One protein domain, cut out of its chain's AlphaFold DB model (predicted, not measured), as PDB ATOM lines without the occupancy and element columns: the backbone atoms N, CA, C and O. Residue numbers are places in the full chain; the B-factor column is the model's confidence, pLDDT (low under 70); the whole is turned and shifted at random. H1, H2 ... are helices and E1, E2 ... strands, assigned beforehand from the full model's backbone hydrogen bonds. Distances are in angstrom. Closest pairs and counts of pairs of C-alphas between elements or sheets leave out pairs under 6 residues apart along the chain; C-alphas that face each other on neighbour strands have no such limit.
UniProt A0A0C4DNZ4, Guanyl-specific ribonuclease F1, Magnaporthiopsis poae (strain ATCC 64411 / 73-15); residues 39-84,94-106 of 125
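Overview. This is residues 39 to 84 and 94 to 106 of the 125 residues of the protein "Guanyl-specific ribonuclease F1" of Magnaporthiopsis poae (strain ATCC 64411 / 73-15) (UniProt A0A0C4DNZ4). With little regular structure, this is one long helix, H1, with a small hairpin of strands, E1 and E2, at its first end, and two long loop stretches, residues 66 to 84 and 94 to 106, alongside it. Residues 66 to 84 fold back from the last end of H1, and residues 94 to 106 first run toward the hairpin end and then turn back, ending at Glu 106, whose C-alpha is 22.5 A from that of Ala 39. The 59 printed residues, only 22 of them in named elements, hold E1, E2 and H1 in that order; the class is mixed, the two-strand sheet antiparallel. The whole is compact, radius of gyration of the C-alphas 11.7 A, spanning 31 by 26 by 20 A.

Arrangement. E1, residues 41 to 43, and E2, residues 46 to 48, form an antiparallel hairpin at 151 degrees; N 48 and O 41 are 2.8 A apart, within hydrogen-bond range. A tight link joins E2 to H1, residues 50 to 65, in which every O i to N i+4 pair is within hydrogen-bond range. The closest C-alphas of E1 and H1, Val 41 and Thr 50, are 7.9 A apart. Residues 77 to 78 pair antiparallel with residues 94 to 95.

Along the chain. E1 begins at C-alpha 41 (267.049, 245.314, 245.892). H1, 22.1 A long, ends at C-alpha 65 (248.358, 259.362, 235.324).

Size, cuts and confidence. Residues 85 to 93 are not printed; C-alphas 84 and 94 are 14.5 A apart. No printed residue is under pLDDT 70.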
ATOM      1  N   ALA A  39     262.534 249.249 249.360       82.94
ATOM      2  CA  ALA A  39     263.829 248.929 249.950       82.94
ATOM      3  C   ALA A  39     264.846 248.638 248.833       82.94
ATOM      4  O   ALA A  39     264.433 248.207 247.754       82.94
ATOM      5  N   PRO A  40     266.158 248.834 249.056       91.56
ATOM      6  CA  PRO A  40     267.156 248.472 248.061       91.56
ATOM      7  C   PRO A  40     267.041 246.991 247.696       91.56
ATOM      8  O   PRO A  40     266.781 246.153 248.563       91.56
ATOM      9  N   VAL A  41     267.238 246.668 246.422       92.12
ATOM     10  CA  VAL A  41     267.049 245.314 245.892       92.12
ATOM     11  C   VAL A  41     268.211 244.928 244.992       92.12
ATOM     12  O   VAL A  41     268.828 245.779 244.352       92.12
ATOM     13  N   VAL A  42     268.500 243.632 244.941       95.00
ATOM     14  CA  VAL A  42     269.409 243.051 243.956       95.00
ATOM     15  C   VAL A  42     268.574 242.263 242.951       95.00
ATOM     16  O   VAL A  42     267.858 241.340 243.332       95.00
ATOM     17  N   CYS A  43     268.663 242.640 241.676       93.38
ATOM     18  CA  CYS A  43     268.015 241.947 240.566       93.38
ATOM     19  C   CYS A  43     269.103 241.319 239.687       93.38
ATOM     20  O   CYS A  43     269.805 242.025 238.961       93.38
ATOM     21  N   GLY A  44     269.274 239.997 239.776       94.75
ATOM     22  CA  GLY A  44     270.424 239.317 239.173       94.75
ATOM     23  C   GLY A  44     271.724 239.751 239.853       94.75
ATOM     24  O   GLY A  44     271.886 239.542 241.051       94.75
ATOM     25  N   SER A  45     272.635 240.371 239.101       95.06
ATOM     26  CA  SER A  45     273.884 240.951 239.618       95.06
ATOM     27  C   SER A  45     273.820 242.466 239.850       95.06
ATOM     28  O   SER A  45     274.803 243.056 240.297       95.06
ATOM     29  N   THR A  46     272.686 243.111 239.562       96.06
ATOM     30  CA  THR A  46     272.552 244.570 239.648       96.06
ATOM     31  C   THR A  46     271.931 244.982 240.976       96.06
ATOM     32  O   THR A  46     270.839 244.531 241.323       96.06
ATOM     33  N   TYR A  47     272.606 245.873 241.702       96.12
ATOM     34  CA  TYR A  47     272.078 246.520 242.902       96.12
ATOM     35  C   TYR A  47     271.329 247.807 242.541       96.12
ATOM     36  O   TYR A  47     271.874 248.671 241.852       96.12
ATOM     37  N   TYR A  48     270.118 247.967 243.072       93.75
ATOM     38  CA  TYR A  48     269.332 249.191 242.977       93.75
ATOM     39  C   TYR A  48     269.068 249.765 244.363       93.75
ATOM     40  O   TYR A  48     268.522 249.104 245.247       93.75
ATOM     41  N   SER A  49     269.428 251.032 244.536       94.56
ATOM     42  CA  SER A  49     269.107 251.798 245.734       94.56
ATOM     43  C   SER A  49     267.611 252.124 245.809       94.56
ATOM     44  O   SER A  49     266.919 252.225 244.795       94.56
ATOM     45  N   THR A  50     267.121 252.401 247.020       91.25
ATOM     46  CA  THR A  50     265.770 252.946 247.238       91.25
ATOM     47  C   THR A  50     265.489 254.181 246.379       91.25
ATOM     48  O   THR A  50     264.380 254.324 245.876       91.25
ATOM     49  N   ALA A  51     266.469 255.070 246.186       90.81
ATOM     50  CA  ALA A  51     266.285 256.289 245.399       90.81
ATOM     51  C   ALA A  51     266.040 255.991 243.911       90.81
ATOM     52  O   ALA A  51     265.144 256.578 243.310       90.81
ATOM     53  N   GLN A  52     266.785 255.043 243.338       95.00
ATOM     54  CA  GLN A  52     266.611 254.614 241.946       95.00
ATOM     55  C   GLN A  52     265.258 253.925 241.736       95.00
ATOM     56  O   GLN A  52     264.554 254.221 240.774       95.00
ATOM     57  N   LEU A  53     264.848 253.073 242.680       94.00
ATOM     58  CA  LEU A  53     263.523 252.454 242.656       94.00
ATOM     59  C   LEU A  53     262.406 253.501 242.735       94.00
ATOM     60  O   LEU A  53     261.489 253.462 241.923       94.00
ATOM     61  N   LYS A  54     262.506 254.472 243.656       90.81
ATOM     62  CA  LYS A  54     261.540 255.581 243.743       90.81
ATOM     63  C   LYS A  54     261.471 256.365 242.440       90.81
ATOM     64  O   LYS A  54     260.371 256.642 241.987       90.81
ATOM     65  N   ALA A  55     262.609 256.685 241.824       91.00
ATOM     66  CA  ALA A  55     262.639 257.411 240.557       91.00
ATOM     67  C   ALA A  55     261.904 256.653 239.437       91.00
ATOM     68  O   ALA A  55     261.070 257.240 238.754       91.00
ATOM     69  N   ALA A  56     262.146 255.344 239.301       93.81
ATOM     70  CA  ALA A  56     261.442 254.499 238.334       93.81
ATOM     71  C   ALA A  56     259.936 254.406 238.618       93.81
ATOM     72  O   ALA A  56     259.126 254.600 237.713       93.81
ATOM     73  N   THR A  57     259.543 254.177 239.874       92.81
ATOM     74  CA  THR A  57     258.127 254.131 240.262       92.81
ATOM     75  C   THR A  57     257.430 255.469 240.024       92.81
ATOM     76  O   THR A  57     256.336 255.491 239.470       92.81
ATOM     77  N   THR A  58     258.054 256.590 240.396       91.50
ATOM     78  CA  THR A  58     257.493 257.932 240.190       91.50
ATOM     79  C   THR A  58     257.272 258.224 238.711       91.50
ATOM     80  O   THR A  58     256.212 258.737 238.361       91.50
ATOM     81  N   GLU A  59     258.221 257.869 237.843       92.81
ATOM     82  CA  GLU A  59     258.074 258.098 236.405       92.81
ATOM     83  C   GLU A  59     256.968 257.228 235.793       92.81
ATOM     84  O   GLU A  59     256.103 257.745 235.083       92.81
ATOM     85  N   GLY A  60     256.914 255.941 236.149       92.12
ATOM     86  CA  GLY A  60     255.816 255.060 235.748       92.12
ATOM     87  C   GLY A  60     254.451 255.592 236.201       92.12
ATOM     88  O   GLY A  60     253.529 255.708 235.396       92.12
ATOM     89  N   CYS A  61     254.318 256.008 237.464       93.31
ATOM     90  CA  CYS A  61     253.078 256.605 237.972       93.31
ATOM     91  C   CYS A  61     252.699 257.890 237.226       93.31
ATOM     92  O   CYS A  61     251.524 258.088 236.912       93.31
ATOM     93  N   ARG A  62     253.675 258.753 236.917       93.62
ATOM     94  CA  ARG A  62     253.455 259.991 236.162       93.62
ATOM     95  C   ARG A  62     252.916 259.687 234.763       93.62
ATOM     96  O   ARG A  62     251.921 260.278 234.356       93.62
ATOM     97  N   LEU A  63     253.542 258.764 234.032       92.50
ATOM     98  CA  LEU A  63     253.106 258.366 232.691       92.50
ATOM     99  C   LEU A  63     251.699 257.758 232.702       92.50
ATOM    100  O   LEU A  63     250.853 258.190 231.916       92.50
ATOM    101  N   HIS A  64     251.421 256.855 233.649       94.31
ATOM    102  CA  HIS A  64     250.093 256.263 233.830       94.31
ATOM    103  C   HIS A  64     249.021 257.332 234.087       94.31
ATOM    104  O   HIS A  64     247.996 257.353 233.407       94.31
ATOM    105  N   ALA A  65     249.283 258.274 235.000       93.06
ATOM    106  CA  ALA A  65     248.358 259.362 235.324       93.06
ATOM    107  C   ALA A  65     248.063 260.288 234.128       93.06
ATOM    108  O   ALA A  65     247.011 260.924 234.084       93.06
ATOM    109  N   HIS A  66     248.970 260.361 233.151       95.19
ATOM    110  CA  HIS A  66     248.788 261.129 231.918       95.19
ATOM    111  C   HIS A  66     248.301 260.294 230.726       95.19
ATOM    112  O   HIS A  66     248.215 260.839 229.625       95.19
ATOM    113  N   GLY A  67     248.018 258.999 230.907       93.94
ATOM    114  CA  GLY A  67     247.626 258.104 229.816       93.94
ATOM    115  C   GLY A  67     248.693 257.990 228.722       93.94
ATOM    116  O   GLY A  67     248.358 257.923 227.543       93.94
ATOM    117  N   LYS A  68     249.976 258.047 229.098       94.81
ATOM    118  CA  LYS A  68     251.115 257.964 228.174       94.81
ATOM    119  C   LYS A  68     251.850 256.645 228.347       94.81
ATOM    120  O   LYS A  68     251.984 256.164 229.467       94.81
ATOM    121  N   ALA A  69     252.385 256.142 227.241       94.62
ATOM    122  CA  ALA A  69     253.255 254.980 227.190       94.62
ATOM    123  C   ALA A  69     254.567 255.324 226.461       94.62
ATOM    124  O   ALA A  69     254.604 256.252 225.646       94.62
ATOM    125  N   VAL A  70     255.658 254.637 226.806       93.69
ATOM    126  CA  VAL A  70     257.004 254.863 226.267       93.69
ATOM    127  C   VAL A  70     257.739 253.559 225.972       93.69
ATOM    128  O   VAL A  70     257.503 252.523 226.598       93.69
ATOM    129  N   GLY A  71     258.710 253.649 225.059       89.62
ATOM    130  CA  GLY A  71     259.513 252.513 224.617       89.62
ATOM    131  C   GLY A  71     258.709 251.504 223.796       89.62
ATOM    132  O   GLY A  71     257.495 251.591 223.670       89.62
ATOM    133  N   THR A  72     259.393 250.507 223.241       89.38
ATOM    134  CA  THR A  72     258.764 249.489 222.377       89.38
ATOM    135  C   THR A  72     257.807 248.557 223.118       89.38
ATOM    136  O   THR A  72     257.043 247.840 222.483       89.38
ATOM    137  N   GLY A  73     257.896 248.513 224.450       90.62
ATOM    138  CA  GLY A  73     257.000 247.740 225.306       90.62
ATOM    139  C   GLY A  73     255.759 248.507 225.758       90.62
ATOM    140  O   GLY A  73     254.965 247.934 226.488       90.62
ATOM    141  N   GLU A  74     255.590 249.773 225.351       94.75
ATOM    142  CA  GLU A  74     254.438 250.607 225.723       94.75
ATOM    143  C   GLU A  74     254.245 250.716 227.251       94.75
ATOM    144  O   GLU A  74     253.179 250.444 227.800       94.75
ATOM    145  N   TYR A  75     255.300 251.124 227.962       95.94
ATOM    146  CA  TYR A  75     255.286 251.233 229.422       95.94
ATOM    147  C   TYR A  75     254.811 252.604 229.922       95.94
ATOM    148  O   TYR A  75     255.192 253.619 229.344       95.94
ATOM    149  N   PRO A  76     254.109 252.686 231.065       96.19
ATOM    150  CA  PRO A  76     253.657 251.573 231.893       96.19
ATOM    151  C   PRO A  76     252.453 250.853 231.283       96.19
ATOM    152  O   PRO A  76     251.579 251.478 230.686       96.19
ATOM    153  N   HIS A  77     252.355 249.551 231.537       96.75
ATOM    154  CA  HIS A  77     251.187 248.751 231.179       96.75
ATOM    155  C   HIS A  77     250.779 247.829 232.324       96.75
ATOM    156  O   HIS A  77     251.490 247.698 233.322       96.75
ATOM    157  N   VAL A  78     249.604 247.211 232.190       96.62
ATOM    158  CA  VAL A  78     249.055 246.298 233.194       96.62
ATOM    159  C   VAL A  78     250.004 245.121 233.412       96.62
ATOM    160  O   VAL A  78     250.426 244.474 232.453       96.62
ATOM    161  N   PHE A  79     250.285 244.832 234.680       95.56
ATOM    162  CA  PHE A  79     250.984 243.635 235.124       95.56
ATOM    163  C   PHE A  79     249.963 242.599 235.607       95.56
ATOM    164  O   PHE A  79     249.287 242.790 236.620       95.56
ATOM    165  N   ASN A  80     249.855 241.485 234.883       95.00
ATOM    166  CA  ASN A  80     248.820 240.472 235.122       95.00
ATOM    167  C   ASN A  80     249.134 239.505 236.276       95.00
ATOM    168  O   ASN A  80     248.261 238.737 236.675       95.00
ATOM    169  N   ASN A  81     250.360 239.524 236.811       91.62
ATOM    170  CA  ASN A  81     250.801 238.647 237.899       91.62
ATOM    171  C   ASN A  81     250.546 237.144 237.646       91.62
ATOM    172  O   ASN A  81     250.048 236.430 238.523       91.62
ATOM    173  N   GLY A  82     250.890 236.644 236.454       95.00
ATOM    174  CA  GLY A  82     250.760 235.218 236.115       95.00
ATOM    175  C   GLY A  82     251.620 234.308 237.005       95.00
ATOM    176  O   GLY A  82     251.298 233.139 237.218       95.00
ATOM    177  N   GLU A  83     252.672 234.877 237.589       91.44
ATOM    178  CA  GLU A  83     253.610 234.265 238.526       91.44
ATOM    179  C   GLU A  83     253.053 234.144 239.951       91.44
ATOM    180  O   GLU A  83     253.637 233.440 240.775       91.44
ATOM    181  N   LYS A  84     251.919 234.796 240.249       90.94
ATOM    182  CA  LYS A  84     251.260 234.784 241.566       90.94
ATOM    183  C   LYS A  84     252.155 235.322 242.688       90.94
ATOM    184  O   LYS A  84     252.186 234.783 243.796       90.94
ATOM    185  N   HIS A  94     250.628 247.929 237.643       95.00
ATOM    186  CA  HIS A  94     251.278 248.361 236.419       95.00
ATOM    187  C   HIS A  94     252.778 248.156 236.568       95.00
ATOM    188  O   HIS A  94     253.343 248.451 237.624       95.00
ATOM    189  N   GLU A  95     253.411 247.647 235.523       94.88
ATOM    190  CA  GLU A  95     254.857 247.485 235.478       94.88
ATOM    191  C   GLU A  95     255.520 248.629 234.715       94.88
ATOM    192  O   GLU A  95     254.958 249.203 233.779       94.88
ATOM    193  N   PHE A  96     256.727 248.977 235.151       95.88
ATOM    194  CA  PHE A  96     257.547 250.004 234.530       95.88
ATOM    195  C   PHE A  96     259.036 249.655 234.689       95.88
ATOM    196  O   PHE A  96     259.446 249.291 235.797       95.88
ATOM    197  N   PRO A  97     259.867 249.759 233.635       95.75
ATOM    198  CA  PRO A  97     261.261 249.344 233.721       95.75
ATOM    199  C   PRO A  97     262.133 250.283 234.563       95.75
ATOM    200  O   PRO A  97     262.061 251.509 234.466       95.75
ATOM    201  N   ILE A  98     263.051 249.674 235.313       95.06
ATOM    202  CA  ILE A  98     264.271 250.306 235.816       95.06
ATOM    203  C   ILE A  98     265.452 249.759 235.012       95.06
ATOM    204  O   ILE A  98     265.623 248.547 234.880       95.06
ATOM    205  N   LEU A  99     266.252 250.648 234.431       94.12
ATOM    206  CA  LEU A  99     267.377 250.260 233.579       94.12
ATOM    207  C   LEU A  99     268.563 249.805 234.435       94.12
ATOM    208  O   LEU A  99     268.692 250.231 235.577       94.12
ATOM    209  N   SER A 100     269.504 249.041 233.872       93.56
ATOM    210  CA  SER A 100     270.734 248.615 234.576       93.56
ATOM    211  C   SER A 100     271.570 249.784 235.119       93.56
ATOM    212  O   SER A 100     272.241 249.658 236.136       93.56
ATOM    213  N   SER A 101     271.473 250.952 234.477       93.31
ATOM    214  CA  SER A 101     272.024 252.229 234.967       93.31
ATOM    215  C   SER A 101     271.377 252.759 236.262       93.31
ATOM    216  O   SER A 101     271.883 253.700 236.869       93.31
ATOM    217  N   GLY A 102     270.235 252.201 236.663       92.31
ATOM    218  CA  GLY A 102     269.369 252.668 237.744       92.31
ATOM    219  C   GLY A 102     268.481 253.863 237.390       92.31
ATOM    220  O   GLY A 102     267.789 254.375 238.266       92.31
ATOM    221  N   ALA A 103     268.504 254.323 236.137       93.75
ATOM    222  CA  ALA A 103     267.587 255.340 235.638       93.75
ATOM    223  C   ALA A 103     266.209 254.736 235.282       93.75
ATOM    224  O   ALA A 103     266.150 253.561 234.894       93.75
ATOM    225  N   PRO A 104     265.117 255.521 235.371       92.94
ATOM    226  CA  PRO A 104     263.845 255.171 234.739       92.94
ATOM    227  C   PRO A 104     263.995 255.016 233.218       92.94
ATOM    228  O   PRO A 104     264.915 255.572 232.611       92.94
ATOM    229  N   LEU A 105     263.077 254.273 232.596       92.00
ATOM    230  CA  LEU A 105     262.925 254.291 231.143       92.00
ATOM    231  C   LEU A 105     262.388 255.659 230.692       92.00
ATOM    232  O   LEU A 105     261.353 256.110 231.165       92.00
ATOM    233  N   GLU A 106     263.068 256.300 229.748       85.62
ATOM    234  CA  GLU A 106     262.656 257.591 229.183       85.62
ATOM    235  C   GLU A 106     261.929 257.412 227.830       85.62
ATOM    236  O   GLU A 106     262.086 256.370 227.185       85.62
TER     237      GLU A 106